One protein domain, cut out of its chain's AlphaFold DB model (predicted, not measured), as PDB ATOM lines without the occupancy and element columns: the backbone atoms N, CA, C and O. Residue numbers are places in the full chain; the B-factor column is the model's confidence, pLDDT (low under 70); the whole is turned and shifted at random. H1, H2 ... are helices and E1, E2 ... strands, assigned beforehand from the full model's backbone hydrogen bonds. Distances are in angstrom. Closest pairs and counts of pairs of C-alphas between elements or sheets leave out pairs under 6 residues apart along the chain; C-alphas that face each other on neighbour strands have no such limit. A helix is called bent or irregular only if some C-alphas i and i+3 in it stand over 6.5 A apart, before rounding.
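Overview. This is residues 157 to 303 and 365 to 375 of the 380 residues of the protein "PG_binding_1 domain-containing protein" of Microcystis viridis Mv_BB_P_19951000_S68D (UniProt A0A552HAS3). Look for two lobes: a larger one, in which helix H1 has H3 beside it and H6 crossing it, with H2 covering one face of a small sheet, E2 E1 E5, at the far end; and a small head, the hairpin E3 and E4 with H4 packed on E4. H5, running on from E4 to H1, and residues 225 to 234 join the head to the larger lobe. The 158 printed residues hold six named helices and five named strands, along the chain E1 E2 H1 H2 H3 H4 E3 E4 H5 H6 E5, in the class mixed, helices and strands. Both sheets, E2 E1 E5 and E3 E4, are antiparallel. The whole is compact, with a radius of gyration of the C-alphas of 17.1 A, and spans 50 by 35 by 23 A.

Arrangement. Start at E1, residues 157 to 159, the inner strand of its sheet. It forms a hairpin with the edge strand E2, residues 167 to 170, antiparallel at 171 degrees; look at N 157 and O 169, 2.8 A apart, within hydrogen-bond range. The other edge strand, E5, residues 371 to 374, is antiparallel to E1 at 135 degrees, with N 158 and O 372 at 2.8 A. Next find H1, residues 173 to 187, the hub, which touches four helices. With its residues 195 to 199 alone, H2, residues 193 to 210, only just touches H1, with 3 pairs of C-alphas within 8 A; the closest C-alphas are those of Ile 183 and Asn 195, 6.9 A. H2 is on the sheet E2 E1 E5 at a height over the sheet of 10.2 A, which gives two layers, a helix on one face of a sheet. It lies over E1 and E5, across the strands, at 68 degrees to E5 on the local plane. H2 is irregular, but only just: C-alphas 207 and 210 are 6.7 A apart. H3, residues 217 to 224, touches H1 at a shallow tilt of 31 degrees, the same way; the closest C-alphas are those of Asp 175 and His 218, 4.8 A. For H4, residues 235 to 239, look at its distance from E4, residues 262 to 266: 5 pairs of their C-alphas are within 8 A, and the closest are those of Ala 238 and Gly 264, 6.7 A. E4 and E3, residues 247 to 253, form a hairpin, antiparallel at 155 degrees, with N 248 and O 265 at 2.8 A. H5, residues 267 to 274, touches residues 181 to 185 of H1 at a shallow tilt of 24 degrees, opposite ways; the closest C-alphas are those of Arg 181 and Leu 272, 6.6 A. H6, residues 282 to 292, touches H1 at a steep tilt of 55 degrees, opposite ways, with the C-alphas of Ala 180 and Ala 284 closest at 5.0 A. H6 only grazes the sheet E2 E1 E5, with residues 291 to 292. H4 is apart from H1 and H2. In each of the six helices every O i to N i+4 pair is within hydrogen-bond range.

Along the chain. Find C-alpha 157 at (153.227, 164.286, 141.563), where E1 begins; E1 is 7.2 A long and E2 10.4 A. H1 runs 20.9 A from C-alpha 173 at (141.964, 157.393, 136.725), and H2 runs 24.0 A. H3 measures 10.5 A, H4 6.1 A, E3 13.9 A, E4 12.3 A, H5 10.6 A and H6 15.5 A. E5, 9.6 A long, ends at C-alpha 374, (150.038, 169.146, 144.320).

Size, cuts and confidence. The two C-alphas farthest apart are those of Ser 162 and Ser 245, 53.2 A. Residues 304 to 364 are not printed, and C-alphas 303 and 365 are 11.9 A apart across the cut, which lies in the link from H6 to E5. Of the links that are printed whole, none is long. The mean pLDDT of the printed part is 91.7, and no printed residue is under 70.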
ATOM      1  N   LEU A 157     152.024 164.688 140.844       98.12
ATOM      2  CA  LEU A 157     153.227 164.286 141.563       98.12
ATOM      3  C   LEU A 157     154.414 165.102 141.055       98.12
ATOM      4  O   LEU A 157     154.734 165.046 139.868       98.12
ATOM      5  N   THR A 158     155.080 165.832 141.943       96.94
ATOM      6  CA  THR A 158     156.172 166.734 141.581       96.94
ATOM      7  C   THR A 158     157.443 166.457 142.371       96.94
ATOM      8  O   THR A 158     157.404 165.989 143.511       96.94
ATOM      9  N   VAL A 159     158.578 166.780 141.748       94.81
ATOM     10  CA  VAL A 159     159.857 167.006 142.431       94.81
ATOM     11  C   VAL A 159     160.359 168.379 142.019       94.81
ATOM     12  O   VAL A 159     160.669 168.606 140.849       94.81
ATOM     13  N   SER A 160     160.428 169.299 142.979       81.62
ATOM     14  CA  SER A 160     160.876 170.677 142.759       81.62
ATOM     15  C   SER A 160     161.859 171.070 143.856       81.62
ATOM     16  O   SER A 160     161.505 171.738 144.827       81.62
ATOM     17  N   THR A 161     163.100 170.598 143.736       83.25
ATOM     18  CA  THR A 161     164.175 170.934 144.677       83.25
ATOM     19  C   THR A 161     165.421 171.374 143.927       83.25
ATOM     20  O   THR A 161     165.698 170.896 142.827       83.25
ATOM     21  N   SER A 162     166.163 172.312 144.517       75.62
ATOM     22  CA  SER A 162     167.423 172.784 143.945       75.62
ATOM     23  C   SER A 162     168.408 171.619 143.804       75.62
ATOM     24  O   SER A 162     168.599 170.850 144.745       75.62
ATOM     25  N   GLY A 163     169.014 171.472 142.624       71.38
ATOM     26  CA  GLY A 163     169.978 170.405 142.337       71.38
ATOM     27  C   GLY A 163     169.380 169.061 141.898       71.38
ATOM     28  O   GLY A 163     170.147 168.132 141.649       71.38
ATOM     29  N   PHE A 164     168.055 168.943 141.751       78.44
ATOM     30  CA  PHE A 164     167.405 167.763 141.164       78.44
ATOM     31  C   PHE A 164     166.611 168.148 139.903       78.44
ATOM     32  O   PHE A 164     165.988 169.211 139.890       78.44
ATOM     33  N   PRO A 165     166.610 167.323 138.833       81.62
ATOM     34  CA  PRO A 165     165.786 167.586 137.659       81.62
ATOM     35  C   PRO A 165     164.314 167.762 138.035       81.62
ATOM     36  O   PRO A 165     163.769 166.963 138.797       81.62
ATOM     37  N   ILE A 166     163.675 168.789 137.474       87.94
ATOM     38  CA  ILE A 166     162.244 169.011 137.669       87.94
ATOM     39  C   ILE A 166     161.494 167.790 137.135       87.94
ATOM     40  O   ILE A 166     161.691 167.372 135.993       87.94
ATOM     41  N   PHE A 167     160.630 167.229 137.973       94.88
ATOM     42  CA  PHE A 167     159.734 166.140 137.613       94.88
ATOM     43  C   PHE A 167     158.295 166.572 137.874       94.88
ATOM     44  O   PHE A 167     158.004 167.180 138.905       94.88
ATOM     45  N   SER A 168     157.405 166.237 136.946       96.56
ATOM     46  CA  SER A 168     155.973 166.497 137.047       96.56
ATOM     47  C   SER A 168     155.209 165.370 136.363       96.56
ATOM     48  O   SER A 168     155.533 164.997 135.235       96.56
ATOM     49  N   TYR A 169     154.218 164.813 137.052       97.56
ATOM     50  CA  TYR A 169     153.372 163.742 136.538       97.56
ATOM     51  C   TYR A 169     151.923 163.926 137.014       97.56
ATOM     52  O   TYR A 169     151.654 163.738 138.205       97.56
ATOM     53  N   PRO A 170     150.983 164.293 136.124       97.62
ATOM     54  CA  PRO A 170     149.569 164.381 136.470       97.62
ATOM     55  C   PRO A 170     148.972 162.976 136.617       97.62
ATOM     56  O   PRO A 170     149.100 162.139 135.720       97.62
ATOM     57  N   PHE A 171     148.317 162.702 137.746       97.94
ATOM     58  CA  PHE A 171     147.686 161.403 137.969       97.94
ATOM     59  C   PHE A 171     146.430 161.210 137.115       97.94
ATOM     60  O   PHE A 171     145.652 162.131 136.876       97.94
ATOM     61  N   THR A 172     146.200 159.962 136.710       94.75
ATOM     62  CA  THR A 172     145.046 159.538 135.906       94.75
ATOM     63  C   THR A 172     144.101 158.626 136.693       94.75
ATOM     64  O   THR A 172     144.460 158.079 137.739       94.75
ATOM     65  N   SER A 173     142.900 158.381 136.162       93.69
ATOM     66  CA  SER A 173     141.964 157.393 136.725       93.69
ATOM     67  C   SER A 173     142.558 155.981 136.795       93.69
ATOM     68  O   SER A 173     142.296 155.254 137.754       93.69
ATOM     69  N   GLU A 174     143.407 155.603 135.832       92.75
ATOM     70  CA  GLU A 174     144.135 154.328 135.855       92.75
ATOM     71  C   GLU A 174     145.120 154.267 137.026       92.75
ATOM     72  O   GLU A 174     145.209 153.246 137.709       92.75
ATOM     73  N   ASP A 175     145.822 155.361 137.324       98.06
ATOM     74  CA  ASP A 175     146.743 155.402 138.464       98.06
ATOM     75  C   ASP A 175     146.003 155.180 139.784       98.06
ATOM     76  O   ASP A 175     146.468 154.414 140.632       98.06
ATOM     77  N   VAL A 176     144.814 155.765 139.935       98.00
ATOM     78  CA  VAL A 176     143.966 155.563 141.117       98.00
ATOM     79  C   VAL A 176     143.462 154.119 141.202       98.00
ATOM     80  O   VAL A 176     143.575 153.489 142.258       98.00
ATOM     81  N   LEU A 177     142.965 153.556 140.096       95.81
ATOM     82  CA  LEU A 177     142.480 152.175 140.040       95.81
ATOM     83  C   LEU A 177     143.580 151.172 140.419       95.81
ATOM     84  O   LEU A 177     143.383 150.309 141.281       95.81
ATOM     85  N   TRP A 178     144.754 151.289 139.799       96.88
ATOM     86  CA  TRP A 178     145.871 150.383 140.060       96.88
ATOM     87  C   TRP A 178     146.480 150.584 141.446       96.88
ATOM     88  O   TRP A 178     146.925 149.606 142.047       96.88
ATOM     89  N   THR A 179     146.414 151.793 142.007       98.19
ATOM     90  CA  THR A 179     146.785 152.041 143.407       98.19
ATOM     91  C   THR A 179     145.815 151.369 144.375       98.19
ATOM     92  O   THR A 179     146.253 150.730 145.329       98.19
ATOM     93  N   ALA A 180     144.504 151.405 144.125       95.94
ATOM     94  CA  ALA A 180     143.556 150.672 144.965       95.94
ATOM     95  C   ALA A 180     143.798 149.157 144.899       95.94
ATOM     96  O   ALA A 180     143.858 148.498 145.937       95.94
ATOM     97  N   ARG A 181     144.032 148.599 143.702       95.38
ATOM     98  CA  ARG A 181     144.407 147.181 143.551       95.38
ATOM     99  C   ARG A 181     145.714 146.856 144.274       95.38
ATOM    100  O   ARG A 181     145.812 145.802 144.894       95.38
ATOM    101  N   PHE A 182     146.691 147.758 144.236       96.62
ATOM    102  CA  PHE A 182     147.947 147.625 144.970       96.62
ATOM    103  C   PHE A 182     147.710 147.529 146.484       96.62
ATOM    104  O   PHE A 182     148.187 146.587 147.111       96.62
ATOM    105  N   ILE A 183     146.894 148.419 147.057       92.81
ATOM    106  CA  ILE A 183     146.550 148.404 148.491       92.81
ATOM    107  C   ILE A 183     145.841 147.092 148.873       92.81
ATOM    108  O   ILE A 183     146.131 146.501 149.918       92.81
ATOM    109  N   VAL A 184     144.928 146.600 148.030       89.44
ATOM    110  CA  VAL A 184     144.262 145.303 148.252       89.44
ATOM    111  C   VAL A 184     145.269 144.151 148.202       89.44
ATOM    112  O   VAL A 184     145.257 143.290 149.082       89.44
ATOM    113  N   GLY A 185     146.145 144.143 147.199       88.75
ATOM    114  CA  GLY A 185     147.097 143.063 146.956       88.75
ATOM    115  C   GLY A 185     148.212 142.966 147.996       88.75
ATOM    116  O   GLY A 185     148.545 141.859 148.414       88.75
ATOM    117  N   GLU A 186     148.780 144.097 148.410       83.31
ATOM    118  CA  GLU A 186     149.914 144.136 149.345       83.31
ATOM    119  C   GLU A 186     149.475 144.153 150.812       83.31
ATOM    120  O   GLU A 186     150.168 143.614 151.674       83.31
ATOM    121  N   ALA A 187     148.321 144.751 151.118       72.25
ATOM    122  CA  ALA A 187     147.953 145.059 152.497       72.25
ATOM    123  C   ALA A 187     146.517 144.695 152.888       72.25
ATOM    124  O   ALA A 187     146.033 145.092 153.954       72.25
ATOM    125  N   GLY A 188     145.819 143.939 152.040       71.38
ATOM    126  CA  GLY A 188     144.458 143.482 152.313       71.38
ATOM    127  C   GLY A 188     143.415 144.599 152.295       71.38
ATOM    128  O   GLY A 188     142.309 144.393 152.779       71.38
ATOM    129  N   GLY A 189     143.741 145.776 151.747       72.19
ATOM    130  CA  GLY A 189     142.753 146.817 151.457       72.19
ATOM    131  C   GLY A 189     142.461 147.820 152.570       72.19
ATOM    132  O   GLY A 189     141.520 148.598 152.430       72.19
ATOM    133  N   ARG A 190     143.208 147.815 153.676       73.44
ATOM    134  CA  ARG A 190     142.963 148.732 154.803       73.44
ATOM    135  C   ARG A 190     143.366 150.174 154.479       73.44
ATOM    136  O   ARG A 190     144.256 150.411 153.668       73.44
ATOM    137  N   ALA A 191     142.735 151.132 155.151       81.31
ATOM    138  CA  ALA A 191     143.112 152.542 155.101       81.31
ATOM    139  C   ALA A 191     143.810 152.940 156.412       81.31
ATOM    140  O   ALA A 191     143.200 153.552 157.282       81.31
ATOM    141  N   ASP A 192     145.071 152.537 156.568       85.56
ATOM    142  CA  ASP A 192     145.886 152.772 157.767       85.56
ATOM    143  C   ASP A 192     147.197 153.511 157.428       85.56
ATOM    144  O   ASP A 192     147.502 153.779 156.260       85.56
ATOM    145  N   LEU A 193     147.945 153.913 158.461       90.75
ATOM    146  CA  LEU A 193     149.197 154.659 158.300       90.75
ATOM    147  C   LEU A 193     150.289 153.815 157.621       90.75
ATOM    148  O   LEU A 193     151.072 154.352 156.837       90.75
ATOM    149  N   ASP A 194     150.289 152.497 157.852       90.06
ATOM    150  CA  ASP A 194     151.194 151.550 157.190       90.06
ATOM    151  C   ASP A 194     151.014 151.617 155.663       90.06
ATOM    152  O   ASP A 194     151.984 151.754 154.916       90.06
ATOM    153  N   ASN A 195     149.765 151.605 155.189       91.38
ATOM    154  CA  ASN A 195     149.466 151.674 153.760       91.38
ATOM    155  C   ASN A 195     149.727 153.051 153.157       91.38
ATOM    156  O   ASN A 195     150.176 153.132 152.014       91.38
ATOM    157  N   GLN A 196     149.514 154.128 153.916       95.56
ATOM    158  CA  GLN A 196     149.922 155.472 153.494       95.56
ATOM    159  C   GLN A 196     151.436 155.544 153.269       95.56
ATOM    160  O   GLN A 196     151.877 156.036 152.231       95.56
ATOM    161  N   ALA A 197     152.230 154.998 154.193       97.19
ATOM    162  CA  ALA A 197     153.681 154.940 154.058       97.19
ATOM    163  C   ALA A 197     154.107 154.115 152.832       97.19
ATOM    164  O   ALA A 197     154.949 154.549 152.050       97.19
ATOM    165  N   VAL A 198     153.488 152.955 152.592       96.69
ATOM    166  CA  VAL A 198     153.786 152.146 151.398       96.69
ATOM    167  C   VAL A 198     153.460 152.906 150.100       96.69
ATOM    168  O   VAL A 198     154.260 152.865 149.165       96.69
ATOM    169  N   ILE A 199     152.343 153.641 150.034       97.94
ATOM    170  CA  ILE A 199     152.000 154.477 148.868       97.94
ATOM    171  C   ILE A 199     153.053 155.568 148.646       97.94
ATOM    172  O   ILE A 199     153.539 155.721 147.526       97.94
ATOM    173  N   TRP A 200     153.466 156.275 149.701       98.31
ATOM    174  CA  TRP A 200     154.523 157.285 149.593       98.31
ATOM    175  C   TRP A 200     155.858 156.697 149.139       98.31
ATOM    176  O   TRP A 200     156.538 157.300 148.312       98.31
ATOM    177  N   ALA A 201     156.198 155.478 149.566       98.19
ATOM    178  CA  ALA A 201     157.396 154.803 149.079       98.19
ATOM    179  C   ALA A 201     157.318 154.546 147.566       98.19
ATOM    180  O   ALA A 201     158.322 154.670 146.861       98.19
ATOM    181  N   MET A 202     156.123 154.240 147.051       98.44
ATOM    182  CA  MET A 202     155.877 154.084 145.617       98.44
ATOM    183  C   MET A 202     155.949 155.412 144.864       98.44
ATOM    184  O   MET A 202     156.589 155.454 143.812       98.44
ATOM    185  N   PHE A 203     155.387 156.499 145.400       98.50
ATOM    186  CA  PHE A 203     155.529 157.840 144.820       98.50
ATOM    187  C   PHE A 203     156.994 158.262 144.727       98.50
ATOM    188  O   PHE A 203     157.466 158.611 143.645       98.50
ATOM    189  N   ASN A 204     157.734 158.135 145.830       98.12
ATOM    190  CA  ASN A 204     159.151 158.478 145.898       98.12
ATOM    191  C   ASN A 204     159.968 157.655 144.902       98.12
ATOM    192  O   ASN A 204     160.768 158.200 144.145       98.12
ATOM    193  N   ARG A 205     159.744 156.335 144.853       98.00
ATOM    194  CA  ARG A 205     160.433 155.446 143.910       98.00
ATOM    195  C   ARG A 205     160.166 155.825 142.457       98.00
ATOM    196  O   ARG A 205     161.103 155.862 141.657       98.00
ATOM    197  N   TYR A 206     158.908 156.102 142.130       98.31
ATOM    198  CA  TYR A 206     158.508 156.470 140.781       98.31
ATOM    199  C   TYR A 206     159.142 157.784 140.338       98.31
ATOM    200  O   TYR A 206     159.883 157.806 139.350       98.31
ATOM    201  N   ALA A 207     158.917 158.841 141.121       97.12
ATOM    202  CA  ALA A 207     159.400 160.181 140.834       97.12
ATOM    203  C   ALA A 207     160.931 160.230 140.746       97.12
ATOM    204  O   ALA A 207     161.479 160.782 139.794       97.12
ATOM    205  N   LEU A 208     161.638 159.584 141.677       95.44
ATOM    206  CA  LEU A 208     163.095 159.687 141.751       95.44
ATOM    207  C   LEU A 208     163.836 158.740 140.801       95.44
ATOM    208  O   LEU A 208     164.919 159.089 140.330       95.44
ATOM    209  N   PHE A 209     163.312 157.536 140.536       95.56
ATOM    210  CA  PHE A 209     164.147 156.466 139.971       95.56
ATOM    211  C   PHE A 209     163.557 155.699 138.799       95.56
ATOM    212  O   PHE A 209     164.333 155.133 138.026       95.56
ATOM    213  N   THR A 210     162.233 155.606 138.665       96.06
ATOM    214  CA  THR A 210     161.652 154.629 137.730       96.06
ATOM    215  C   THR A 210     160.801 155.223 136.617       96.06
ATOM    216  O   THR A 210     160.535 154.500 135.662       96.06
ATOM    217  N   HIS A 211     160.434 156.507 136.670       94.38
ATOM    218  CA  HIS A 211     159.605 157.157 135.644       94.38
ATOM    219  C   HIS A 211     160.182 157.069 134.219       94.38
ATOM    220  O   HIS A 211     159.439 157.000 133.250       94.38
ATOM    221  N   ARG A 212     161.511 156.999 134.061       93.12
ATOM    222  CA  ARG A 212     162.138 156.835 132.734       93.12
ATOM    223  C   ARG A 212     161.902 155.456 132.115       93.12
ATOM    224  O   ARG A 212     161.900 155.328 130.900       93.12
ATOM    225  N   ASN A 213     161.714 154.433 132.947       94.06
ATOM    226  CA  ASN A 213     161.474 153.054 132.507       94.06
ATOM    227  C   ASN A 213     159.980 152.708 132.466       94.06
ATOM    228  O   ASN A 213     159.590 151.718 131.852       94.06
ATOM    229  N   PHE A 214     159.156 153.493 133.158       93.50
ATOM    230  CA  PHE A 214     157.712 153.326 133.228       93.50
ATOM    231  C   PHE A 214     157.065 154.686 132.966       93.50
ATOM    232  O   PHE A 214     157.005 155.494 133.887       93.50
ATOM    233  N   PRO A 215     156.587 154.940 131.737       93.06
ATOM    234  CA  PRO A 215     155.946 156.204 131.373       93.06
ATOM    235  C   PRO A 215     154.754 156.606 132.251       93.06
ATOM    236  O   PRO A 215     154.408 157.783 132.306       93.06
ATOM    237  N   THR A 216     154.109 155.641 132.914       96.44
ATOM    238  CA  THR A 216     152.982 155.891 133.817       96.44
ATOM    239  C   THR A 216     153.184 155.247 135.185       96.44
ATOM    240  O   THR A 216     153.833 154.199 135.330       96.44
ATOM    241  N   PHE A 217     152.566 155.841 136.208       98.12
ATOM    242  CA  PHE A 217     152.662 155.344 137.577       98.12
ATOM    243  C   PHE A 217     152.034 153.952 137.720       98.12
ATOM    244  O   PHE A 217     152.637 153.054 138.314       98.12
ATOM    245  N   HIS A 218     150.871 153.710 137.110       96.25
ATOM    246  CA  HIS A 218     150.257 152.380 137.126       96.25
ATOM    247  C   HIS A 218     151.103 151.304 136.426       96.25
ATOM    248  O   HIS A 218     151.120 150.157 136.880       96.25
ATOM    249  N   GLN A 219     151.837 151.628 135.352       93.50
ATOM    250  CA  GLN A 219     152.760 150.670 134.729       93.50
ATOM    251  C   GLN A 219     153.886 150.291 135.689       93.50
ATOM    252  O   GLN A 219     154.211 149.105 135.816       93.50
ATOM    253  N   PHE A 220     154.426 151.272 136.415       97.50
ATOM    254  CA  PHE A 220     155.392 151.027 137.479       97.50
ATOM    255  C   PHE A 220     154.809 150.123 138.577       97.50
ATOM    256  O   PHE A 220     155.418 149.099 138.897       97.50
ATOM    257  N   LEU A 221     153.613 150.420 139.101       96.75
ATOM    258  CA  LEU A 221     152.977 149.592 140.136       96.75
ATOM    259  C   LEU A 221     152.794 148.138 139.686       96.75
ATOM    260  O   LEU A 221     153.155 147.215 140.417       96.75
ATOM    261  N   ARG A 222     152.295 147.918 138.464       94.38
ATOM    262  CA  ARG A 222     152.118 146.574 137.884       94.38
ATOM    263  C   ARG A 222     153.436 145.836 137.690       94.38
ATOM    264  O   ARG A 222     153.499 144.614 137.794       94.38
ATOM    265  N   ALA A 223     154.500 146.571 137.389       91.12
ATOM    266  CA  ALA A 223     155.830 146.011 137.242       91.12
ATOM    267  C   ALA A 223     156.483 145.672 138.591       91.12
ATOM    268  O   ALA A 223     157.270 144.721 138.642       91.12
ATOM    269  N   TYR A 224     156.187 146.445 139.636       93.06
ATOM    270  CA  TYR A 224     156.786 146.342 140.963       93.06
ATOM    271  C   TYR A 224     156.072 145.310 141.848       93.06
ATOM    272  O   TYR A 224     156.707 144.383 142.352       93.06
ATOM    273  N   SER A 225     154.751 145.426 141.991       94.12
ATOM    274  CA  SER A 225     153.937 144.640 142.924       94.12
ATOM    275  C   SER A 225     153.637 143.240 142.395       94.12
ATOM    276  O   SER A 225     153.094 143.067 141.304       94.12
ATOM    277  N   THR A 226     153.953 142.210 143.184       92.50
ATOM    278  CA  THR A 226     153.748 140.804 142.784       92.50
ATOM    279  C   THR A 226     152.269 140.464 142.523       92.50
ATOM    280  O   THR A 226     151.997 139.817 141.509       92.50
ATOM    281  N   PRO A 227     151.301 140.901 143.356       93.75
ATOM    282  CA  PRO A 227     149.869 140.783 143.062       93.75
ATOM    283  C   PRO A 227     149.417 141.433 141.750       93.75
ATOM    284  O   PRO A 227     148.445 140.975 141.146       93.75
ATOM    285  N   LEU A 228     150.102 142.483 141.293       93.62
ATOM    286  CA  LEU A 228     149.722 143.235 140.092       93.62
ATOM    287  C   LEU A 228     150.496 142.836 138.834       93.62
ATOM    288  O   LEU A 228     150.146 143.268 137.735       93.62
ATOM    289  N   GLN A 229     151.519 141.993 138.977       90.19
ATOM    290  CA  GLN A 229     152.235 141.423 137.847       90.19
ATOM    291  C   GLN A 229     151.296 140.509 137.043       90.19
ATOM    292  O   GLN A 229     150.750 139.554 137.612       90.19
ATOM    293  N   PRO A 230     151.147 140.718 135.720       85.00
ATOM    294  CA  PRO A 230     150.380 139.804 134.867       85.00
ATOM    295  C   PRO A 230     150.962 138.389 134.883       85.00
ATOM    296  O   PRO A 230     150.243 137.395 134.857       85.00
ATOM    297  N   VAL A 231     152.292 138.320 134.966       88.56
ATOM    298  CA  VAL A 231     153.089 137.102 135.067       88.56
ATOM    299  C   VAL A 231     154.170 137.346 136.104       88.56
ATOM    300  O   VAL A 231     154.830 138.386 136.055       88.56
ATOM    301  N   LEU A 232     154.388 136.389 137.008       89.94
ATOM    302  CA  LEU A 232     155.471 136.479 137.983       89.94
ATOM    303  C   LEU A 232     156.805 136.714 137.264       89.94
ATOM    304  O   LEU A 232     157.186 135.959 136.373       89.94
ATOM    305  N   LYS A 233     157.549 137.753 137.637       90.12
ATOM    306  CA  LYS A 233     158.848 138.030 136.997       90.12
ATOM    307  C   LYS A 233     159.944 137.064 137.438       90.12
ATOM    308  O   LYS A 233     160.847 136.753 136.670       90.12
ATOM    309  N   ASN A 234     159.874 136.601 138.685       89.69
ATOM    310  CA  ASN A 234     160.899 135.754 139.279       89.69
ATOM    311  C   ASN A 234     160.555 134.260 139.081       89.69
ATOM    312  O   ASN A 234     159.529 133.816 139.606       89.69
ATOM    313  N   PRO A 235     161.410 133.462 138.411       92.81
ATOM    314  CA  PRO A 235     161.166 132.032 138.205       92.81
ATOM    315  C   PRO A 235     161.051 131.249 139.518       92.81
ATOM    316  O   PRO A 235     160.247 130.332 139.625       92.81
ATOM    317  N   GLY A 236     161.789 131.635 140.560       92.12
ATOM    318  CA  GLY A 236     161.672 131.042 141.890       92.12
ATOM    319  C   GLY A 236     160.316 131.310 142.550       92.12
ATOM    320  O   GLY A 236     159.807 130.448 143.261       92.12
ATOM    321  N   ALA A 237     159.695 132.467 142.294       91.06
ATOM    322  CA  ALA A 237     158.328 132.728 142.746       91.06
ATOM    323  C   ALA A 237     157.322 131.823 142.028       91.06
ATOM    324  O   ALA A 237     156.496 131.199 142.691       91.06
ATOM    325  N   ALA A 238     157.437 131.682 140.705       93.31
ATOM    326  CA  ALA A 238     156.601 130.754 139.948       93.31
ATOM    327  C   ALA A 238     156.797 129.303 140.407       93.31
ATOM    328  O   ALA A 238     155.814 128.616 140.670       93.31
ATOM    329  N   ARG A 239     158.041 128.862 140.635       95.69
ATOM    330  CA  ARG A 239     158.362 127.514 141.137       95.69
ATOM    331  C   ARG A 239     157.632 127.166 142.435       95.69
ATOM    332  O   ARG A 239     157.119 126.064 142.577       95.69
ATOM    333  N   ARG A 240     157.522 128.114 143.374       93.88
ATOM    334  CA  ARG A 240     156.799 127.915 144.649       93.88
ATOM    335  C   ARG A 240     155.285 127.746 144.483       93.88
ATOM    336  O   ARG A 240     154.601 127.351 145.430       93.88
ATOM    337  N   HIS A 241     154.744 128.098 143.322       93.75
ATOM    338  CA  HIS A 241     153.308 128.137 143.078       93.75
ATOM    339  C   HIS A 241     152.849 127.219 141.946       93.75
ATOM    340  O   HIS A 241     151.686 126.841 141.964       93.75
ATOM    341  N   MET A 242     153.724 126.804 141.027       93.75
ATOM    342  CA  MET A 242     153.361 126.091 139.792       93.75
ATOM    343  C   MET A 242     152.627 124.756 139.987       93.75
ATOM    344  O   MET A 242     151.998 124.274 139.049       93.75
ATOM    345  N   HIS A 243     152.695 124.168 141.184       94.88
ATOM    346  CA  HIS A 243     151.993 122.930 141.547       94.88
ATOM    347  C   HIS A 243     150.657 123.170 142.269       94.88
ATOM    348  O   HIS A 243     149.941 122.223 142.573       94.88
ATOM    349  N   LYS A 244     150.316 124.424 142.588       94.19
ATOM    350  CA  LYS A 244     149.047 124.768 143.235       94.19
ATOM    351  C   LYS A 244     147.939 124.807 142.187       94.19
ATOM    352  O   LYS A 244     148.125 125.400 141.130       94.19
ATOM    353  N   SER A 245     146.761 124.283 142.519       93.69
ATOM    354  CA  SER A 245     145.565 124.360 141.659       93.69
ATOM    355  C   SER A 245     145.158 125.797 141.317       93.69
ATOM    356  O   SER A 245     144.589 126.054 140.265       93.69
ATOM    357  N   SER A 246     145.498 126.752 142.183       91.75
ATOM    358  CA  SER A 246     145.266 128.178 141.965       91.75
ATOM    359  C   SER A 246     146.311 128.854 141.072       91.75
ATOM    360  O   SER A 246     146.245 130.067 140.903       91.75
ATOM    361  N   PHE A 247     147.298 128.146 140.520       92.50
ATOM    362  CA  PHE A 247     148.273 128.739 139.605       92.50
ATOM    363  C   PHE A 247     147.749 128.740 138.167       92.50
ATOM    364  O   PHE A 247     147.571 127.696 137.545       92.50
ATOM    365  N   VAL A 248     147.546 129.935 137.625       90.38
ATOM    366  CA  VAL A 248     147.106 130.167 136.252       90.38
ATOM    367  C   VAL A 248     148.338 130.315 135.369       90.38
ATOM    368  O   VAL A 248     149.092 131.284 135.491       90.38
ATOM    369  N   ARG A 249     148.554 129.346 134.477       90.50
ATOM    370  CA  ARG A 249     149.611 129.417 133.461       90.50
ATOM    371  C   ARG A 249     149.243 130.466 132.420       90.50
ATOM    372  O   ARG A 249     148.109 130.506 131.957       90.50
ATOM    373  N   THR A 250     150.205 131.293 132.037       77.81
ATOM    374  CA  THR A 250     150.013 132.360 131.037       77.81
ATOM    375  C   THR A 250     150.706 132.060 129.708       77.81
ATOM    376  O   THR A 250     150.699 132.894 128.807       77.81
ATOM    377  N   GLY A 251     151.264 130.853 129.578       78.44
ATOM    378  CA  GLY A 251     151.965 130.374 128.390       78.44
ATOM    379  C   GLY A 251     153.477 130.584 128.465       78.44
ATOM    380  O   GLY A 251     153.972 131.544 129.056       78.44
ATOM    381  N   GLY A 252     154.213 129.656 127.853       88.12
ATOM    382  CA  GLY A 252     155.671 129.665 127.820       88.12
ATOM    383  C   GLY A 252     156.346 129.327 129.152       88.12
ATOM    384  O   GLY A 252     155.715 129.050 130.178       88.12
ATOM    385  N   TYR A 253     157.673 129.369 129.110       93.00
ATOM    386  CA  TYR A 253     158.568 129.034 130.213       93.00
ATOM    387  C   TYR A 253     159.577 130.167 130.427       93.00
ATOM    388  O   TYR A 253     159.701 131.073 129.596       93.00
ATOM    389  N   TYR A 254     160.258 130.179 131.570       91.19
ATOM    390  CA  TYR A 254     161.344 131.140 131.784       91.19
ATOM    391  C   TYR A 254     162.573 130.770 130.938       91.19
ATOM    392  O   TYR A 254     162.742 129.605 130.596       91.19
ATOM    393  N   PRO A 255     163.465 131.719 130.610       93.12
ATOM    394  CA  PRO A 255     164.726 131.390 129.953       93.12
ATOM    395  C   PRO A 255     165.590 130.432 130.787       93.12
ATOM    396  O   PRO A 255     165.466 130.367 132.019       93.12
ATOM    397  N   ARG A 256     166.509 129.723 130.121       92.81
ATOM    398  CA  ARG A 256     167.506 128.867 130.784       92.81
ATOM    399  C   ARG A 256     168.239 129.626 131.901       92.81
ATOM    400  O   ARG A 256     168.541 130.808 131.733       92.81
ATOM    401  N   PRO A 257     168.510 128.975 133.048       94.69
ATOM    402  CA  PRO A 257     168.317 127.544 133.342       94.69
ATOM    403  C   PRO A 257     166.917 127.178 133.895       94.69
ATOM    404  O   PRO A 257     166.741 126.130 134.509       94.69
ATOM    405  N   ASN A 258     165.914 128.053 133.752       95.56
ATOM    406  CA  ASN A 258     164.585 127.903 134.359       95.56
ATOM    407  C   ASN A 258     163.486 127.512 133.351       95.56
ATOM    408  O   ASN A 258     162.302 127.724 133.612       95.56
ATOM    409  N   ASP A 259     163.866 126.927 132.218       94.81
ATOM    410  CA  ASP A 259     162.998 126.544 131.093       94.81
ATOM    411  C   ASP A 259     162.018 125.403 131.390       94.81
ATOM    412  O   ASP A 259     161.085 125.178 130.631       94.81
ATOM    413  N   HIS A 260     162.137 124.753 132.546       94.12
ATOM    414  CA  HIS A 260     161.154 123.798 133.068       94.12
ATOM    415  C   HIS A 260     160.047 124.453 133.916       94.12
ATOM    416  O   HIS A 260     159.078 123.795 134.299       94.12
ATOM    417  N   ILE A 261     160.172 125.743 134.249       96.06
ATOM    418  CA  ILE A 261     159.221 126.450 135.114       96.06
ATOM    419  C   ILE A 261     158.208 127.180 134.230       96.06
ATOM    420  O   ILE A 261     158.601 128.072 133.473       96.06
ATOM    421  N   PRO A 262     156.908 126.846 134.306       93.00
ATOM    422  CA  PRO A 262     155.900 127.523 133.512       93.00
ATOM    423  C   PRO A 262     155.721 128.957 134.005       93.00
ATOM    424  O   PRO A 262     155.710 129.234 135.211       93.00
ATOM    425  N   ARG A 263     155.525 129.877 133.065       91.88
ATOM    426  CA  ARG A 263     155.128 131.248 133.381       91.88
ATOM    427  C   ARG A 263     153.663 131.273 133.807       91.88
ATOM    428  O   ARG A 263     152.816 130.579 133.241       91.88
ATOM    429  N   GLY A 264     153.365 132.073 134.820       90.00
ATOM    430  CA  GLY A 264     152.006 132.211 135.322       90.00
ATOM    431  C   GLY A 264     151.896 133.119 136.534       90.00
ATOM    432  O   GLY A 264     152.843 133.821 136.903       90.00
ATOM    433  N   GLN A 265     150.714 133.103 137.138       93.94
ATOM    434  CA  GLN A 265     150.343 133.909 138.295       93.94
ATOM    435  C   GLN A 265     149.246 133.195 139.100       93.94
ATOM    436  O   GLN A 265     148.571 132.301 138.601       93.94
ATOM    437  N   LEU A 266     149.057 133.558 140.367       92.31
ATOM    438  CA  LEU A 266     147.965 133.014 141.177       92.31
ATOM    439  C   LEU A 266     146.600 133.566 140.734       92.31
ATOM    440  O   LEU A 266     146.444 134.771 140.546       92.31
ATOM    441  N   GLN A 267     145.586 132.705 140.680       86.06
ATOM    442  CA  GLN A 267     144.212 133.007 140.269       86.06
ATOM    443  C   GLN A 267     143.630 134.198 141.031       86.06
ATOM    444  O   GLN A 267     143.071 135.093 140.410       86.06
ATOM    445  N   LYS A 268     143.834 134.263 142.352       87.44
ATOM    446  CA  LYS A 268     143.393 135.398 143.180       87.44
ATOM    447  C   LYS A 268     144.002 136.740 142.747       87.44
ATOM    448  O   LYS A 268     143.346 137.770 142.828       87.44
ATOM    449  N   HIS A 269     145.248 136.738 142.272       91.81
ATOM    450  CA  HIS A 269     145.916 137.941 141.776       91.81
ATOM    451  C   HIS A 269     145.392 138.301 140.383       91.81
ATOM    452  O   HIS A 269     145.111 139.464 140.121       91.81
ATOM    453  N   CYS A 270     145.170 137.309 139.516       86.12
ATOM    454  CA  CYS A 270     144.502 137.526 138.231       86.12
ATOM    455  C   CYS A 270     143.082 138.090 138.410       86.12
ATOM    456  O   CYS A 270     142.683 138.975 137.662       86.12
ATOM    457  N   GLN A 271     142.334 137.604 139.406       82.56
ATOM    458  CA  GLN A 271     141.014 138.123 139.772       82.56
ATOM    459  C   GLN A 271     141.111 139.574 140.246       82.56
ATOM    460  O   GLN A 271     140.437 140.419 139.674       82.56
ATOM    461  N   LEU A 272     142.011 139.883 141.188       86.25
ATOM    462  CA  LEU A 272     142.237 141.249 141.672       86.25
ATOM    463  C   LEU A 272     142.554 142.240 140.539       86.25
ATOM    464  O   LEU A 272     142.028 143.349 140.507       86.25
ATOM    465  N   GLN A 273     143.398 141.837 139.586       88.62
ATOM    466  CA  GLN A 273     143.749 142.657 138.421       88.62
ATOM    467  C   GLN A 273     142.558 142.925 137.491       88.62
ATOM    468  O   GLN A 273     142.591 143.889 136.733       88.62
ATOM    469  N   ARG A 274     141.521 142.083 137.538       83.75
ATOM    470  CA  ARG A 274     140.283 142.222 136.761       83.75
ATOM    471  C   ARG A 274     139.151 142.858 137.563       83.75
ATOM    472  O   ARG A 274     138.174 143.276 136.957       83.75
ATOM    473  N   THR A 275     139.266 142.943 138.891       80.50
ATOM    474  CA  THR A 275     138.227 143.505 139.762       80.50
ATOM    475  C   THR A 275     137.931 144.951 139.353       80.50
ATOM    476  O   THR A 275     138.852 145.780 139.403       80.50
ATOM    477  N   PRO A 276     136.693 145.266 138.929       83.06
ATOM    478  CA  PRO A 276     136.277 146.626 138.597       83.06
ATOM    479  C   PRO A 276     136.385 147.562 139.803       83.06
ATOM    480  O   PRO A 276     136.345 147.107 140.948       83.06
ATOM    481  N   TRP A 277     136.495 148.871 139.556       87.38
ATOM    482  CA  TRP A 277     136.650 149.880 140.610       87.38
ATOM    483  C   TRP A 277     135.614 149.716 141.728       87.38
ATOM    484  O   TRP A 277     135.979 149.522 142.882       87.38
ATOM    485  N   ASN A 278     134.326 149.708 141.384       83.75
ATOM    486  CA  ASN A 278     133.212 149.619 142.334       83.75
ATOM    487  C   ASN A 278     133.201 148.335 143.191       83.75
ATOM    488  O   ASN A 278     132.593 148.338 144.261       83.75
ATOM    489  N   GLN A 279     133.898 147.273 142.772       81.81
ATOM    490  CA  GLN A 279     134.022 146.010 143.508       81.81
ATOM    491  C   GLN A 279     135.272 145.946 144.402       81.81
ATOM    492  O   GLN A 279     135.416 145.017 145.196       81.81
ATOM    493  N   LEU A 280     136.184 146.918 144.307       82.00
ATOM    494  CA  LEU A 280     137.300 147.039 145.243       82.00
ATOM    495  C   LEU A 280     136.809 147.544 146.604       82.00
ATOM    496  O   LEU A 280     135.862 148.334 146.695       82.00
ATOM    497  N   PHE A 281     137.510 147.142 147.669       80.31
ATOM    498  CA  PHE A 281     137.217 147.594 149.027       80.31
ATOM    499  C   PHE A 281     137.141 149.123 149.101       80.31
ATOM    500  O   PHE A 281     138.058 149.822 148.665       80.31
ATOM    501  N   GLN A 282     136.060 149.639 149.694       82.00
ATOM    502  CA  GLN A 282     135.809 151.080 149.823       82.00
ATOM    503  C   GLN A 282     136.984 151.812 150.493       82.00
ATOM    504  O   GLN A 282     137.347 152.909 150.077       82.00
ATOM    505  N   SER A 283     137.616 151.192 151.493       80.00
ATOM    506  CA  SER A 283     138.798 151.727 152.174       80.00
ATOM    507  C   SER A 283     140.005 151.872 151.243       80.00
ATOM    508  O   SER A 283     140.664 152.908 151.263       80.00
ATOM    509  N   ALA A 284     140.269 150.880 150.388       87.25
ATOM    510  CA  ALA A 284     141.354 150.938 149.409       87.25
ATOM    511  C   ALA A 284     141.085 152.005 148.343       87.25
ATOM    512  O   ALA A 284     141.986 152.765 147.990       87.25
ATOM    513  N   ARG A 285     139.834 152.093 147.875       91.44
ATOM    514  CA  ARG A 285     139.393 153.124 146.932       91.44
ATOM    515  C   ARG A 285     139.591 154.532 147.486       91.44
ATOM    516  O   ARG A 285     140.277 155.339 146.869       91.44
ATOM    517  N   SER A 286     139.049 154.792 148.674       87.94
ATOM    518  CA  SER A 286     139.142 156.101 149.325       87.94
ATOM    519  C   SER A 286     140.592 156.495 149.608       87.94
ATOM    520  O   SER A 286     140.972 157.639 149.370       87.94
ATOM    521  N   LEU A 287     141.425 155.554 150.069       92.12
ATOM    522  CA  LEU A 287     142.840 155.827 150.306       92.12
ATOM    523  C   LEU A 287     143.580 156.163 149.001       92.12
ATOM    524  O   LEU A 287     144.332 157.133 148.978       92.12
ATOM    525  N   ALA A 288     143.345 155.417 147.917       97.00
ATOM    526  CA  ALA A 288     143.952 155.699 146.617       97.00
ATOM    527  C   ALA A 288     143.537 157.076 146.071       97.00
ATOM    528  O   ALA A 288     144.396 157.853 145.657       97.00
ATOM    529  N   GLU A 289     142.245 157.416 146.120       96.00
ATOM    530  CA  GLU A 289     141.751 158.731 145.687       96.00
ATOM    531  C   GLU A 289     142.359 159.865 146.509       96.00
ATOM    532  O   GLU A 289     142.855 160.843 145.951       96.00
ATOM    533  N   ARG A 290     142.357 159.733 147.840       96.31
ATOM    534  CA  ARG A 290     142.956 160.731 148.729       96.31
ATOM    535  C   ARG A 290     144.448 160.889 148.466       96.31
ATOM    536  O   ARG A 290     144.924 162.018 148.449       96.31
ATOM    537  N   ALA A 291     145.172 159.794 148.230       97.75
ATOM    538  CA  ALA A 291     146.593 159.839 147.908       97.75
ATOM    539  C   ALA A 291     146.865 160.650 146.638       97.75
ATOM    540  O   ALA A 291     147.667 161.581 146.662       97.75
ATOM    541  N   MET A 292     146.138 160.354 145.558       97.69
ATOM    542  CA  MET A 292     146.319 161.037 144.273       97.69
ATOM    543  C   MET A 292     145.798 162.468 144.263       97.69
ATOM    544  O   MET A 292     146.164 163.235 143.384       97.69
ATOM    545  N   LYS A 293     144.978 162.851 145.243       96.56
ATOM    546  CA  LYS A 293     144.551 164.238 145.473       96.56
ATOM    547  C   LYS A 293     145.460 165.003 146.441       96.56
ATOM    548  O   LYS A 293     145.149 166.142 146.755       96.56
ATOM    549  N   GLY A 294     146.537 164.394 146.949       96.44
ATOM    550  CA  GLY A 294     147.428 165.033 147.927       96.44
ATOM    551  C   GLY A 294     146.823 165.192 149.327       96.44
ATOM    552  O   GLY A 294     147.270 166.021 150.110       96.44
ATOM    553  N   LEU A 295     145.811 164.388 149.666       96.06
ATOM    554  CA  LEU A 295     145.037 164.466 150.916       96.06
ATOM    555  C   LEU A 295     145.493 163.459 151.989       96.06
ATOM    556  O   LEU A 295     144.747 163.167 152.936       96.06
ATOM    557  N   ILE A 296     146.681 162.868 151.825       96.00
ATOM    558  CA  ILE A 296     147.311 162.014 152.841       96.00
ATOM    559  C   ILE A 296     148.689 162.577 153.220       96.00
ATOM    560  O   ILE A 296     149.434 162.996 152.332       96.00
ATOM    561  N   PRO A 297     149.051 162.580 154.514       95.75
ATOM    562  CA  PRO A 297     150.378 163.003 154.952       95.75
ATOM    563  C   PRO A 297     151.458 162.029 154.464       95.75
ATOM    564  O   PRO A 297     151.172 160.854 154.235       95.75
ATOM    565  N   ASN A 298     152.701 162.507 154.340       97.00
ATOM    566  CA  ASN A 298     153.880 161.678 154.075       97.00
ATOM    567  C   ASN A 298     154.621 161.353 155.386       97.00
ATOM    568  O   ASN A 298     155.397 162.186 155.857       97.00
ATOM    569  N   PRO A 299     154.427 160.163 155.985       97.06
ATOM    570  CA  PRO A 299     155.075 159.818 157.250       97.06
ATOM    571  C   PRO A 299     156.544 159.386 157.106       97.06
ATOM    572  O   PRO A 299     157.215 159.204 158.117       97.06
ATOM    573  N   ILE A 300     157.051 159.173 155.886       98.00
ATOM    574  CA  ILE A 300     158.353 158.521 155.645       98.00
ATOM    575  C   ILE A 300     159.354 159.384 154.861       98.00
ATOM    576  O   ILE A 300     160.409 158.889 154.451       98.00
ATOM    577  N   GLY A 301     159.037 160.662 154.636       96.56
ATOM    578  CA  GLY A 301     159.873 161.584 153.865       96.56
ATOM    579  C   GLY A 301     160.204 161.018 152.482       96.56
ATOM    580  O   GLY A 301     159.306 160.611 151.748       96.56
ATOM    581  N   ASN A 302     161.495 160.919 152.154       96.81
ATOM    582  CA  ASN A 302     161.984 160.437 150.853       96.81
ATOM    583  C   ASN A 302     162.284 158.926 150.806       96.81
ATOM    584  O   ASN A 302     162.949 158.450 149.876       96.81
ATOM    585  N   ALA A 303     161.846 158.142 151.800       98.12
ATOM    586  CA  ALA A 303     162.012 156.692 151.739       98.12
ATOM    587  C   ALA A 303     161.299 156.127 150.504       98.12
ATOM    588  O   ALA A 303     160.126 156.389 150.273       98.12
ATOM    589  N   ASN A 365     170.219 163.573 150.542       93.44
ATOM    590  CA  ASN A 365     170.428 165.014 150.682       93.44
ATOM    591  C   ASN A 365     169.225 165.841 150.210       93.44
ATOM    592  O   ASN A 365     169.275 167.067 150.254       93.44
ATOM    593  N   LEU A 366     168.161 165.194 149.722       93.31
ATOM    594  CA  LEU A 366     166.948 165.900 149.336       93.31
ATOM    595  C   LEU A 366     166.170 166.320 150.596       93.31
ATOM    596  O   LEU A 366     166.077 165.522 151.534       93.31
ATOM    597  N   PRO A 367     165.562 167.522 150.616       93.94
ATOM    598  CA  PRO A 367     164.609 167.916 151.653       93.94
ATOM    599  C   PRO A 367     163.532 166.846 151.850       93.94
ATOM    600  O   PRO A 367     163.102 166.228 150.879       93.94
ATOM    601  N   ALA A 368     163.079 166.612 153.083       90.19
ATOM    602  CA  ALA A 368     162.127 165.534 153.384       90.19
ATOM    603  C   ALA A 368     160.785 165.649 152.626       90.19
ATOM    604  O   ALA A 368     160.079 164.657 152.471       90.19
ATOM    605  N   ASP A 369     160.455 166.849 152.152       89.56
ATOM    606  CA  ASP A 369     159.274 167.209 151.369       89.56
ATOM    607  C   ASP A 369     159.605 167.471 149.884       89.56
ATOM    608  O   ASP A 369     158.889 168.199 149.192       89.56
ATOM    609  N   ALA A 370     160.702 166.892 149.383       94.19
ATOM    610  CA  ALA A 370     161.132 167.039 147.994       94.19
ATOM    611  C   ALA A 370     160.107 166.500 146.989       94.19
ATOM    612  O   ALA A 370     160.007 167.030 145.882       94.19
ATOM    613  N   ILE A 371     159.359 165.463 147.377       96.00
ATOM    614  CA  ILE A 371     158.300 164.844 146.582       96.00
ATOM    615  C   ILE A 371     156.953 165.232 147.178       96.00
ATOM    616  O   ILE A 371     156.718 165.047 148.374       96.00
ATOM    617  N   ARG A 372     156.052 165.753 146.341       96.44
ATOM    618  CA  ARG A 372     154.717 166.195 146.763       96.44
ATOM    619  C   ARG A 372     153.669 165.815 145.738       96.44
ATOM    620  O   ARG A 372     153.968 165.693 144.557       96.44
ATOM    621  N   VAL A 373     152.430 165.683 146.195       97.38
ATOM    622  CA  VAL A 373     151.265 165.669 145.312       97.38
ATOM    623  C   VAL A 373     150.596 167.027 145.440       97.38
ATOM    624  O   VAL A 373     150.038 167.346 146.488       97.38
ATOM    625  N   VAL A 374     150.702 167.843 144.397       95.94
ATOM    626  CA  VAL A 374     150.038 169.146 144.320       95.94
ATOM    627  C   VAL A 374     148.584 168.897 143.946       95.94
ATOM    628  O   VAL A 374     148.316 168.307 142.898       95.94
ATOM    629  N   SER A 375     147.655 169.295 144.813       92.88
ATOM    630  CA  SER A 375     146.216 169.171 144.565       92.88
ATOM    631  C   SER A 375     145.817 169.878 143.266       92.88
ATOM    632  O   SER A 375     146.418 170.900 142.926       92.88
TER     633      SER A 375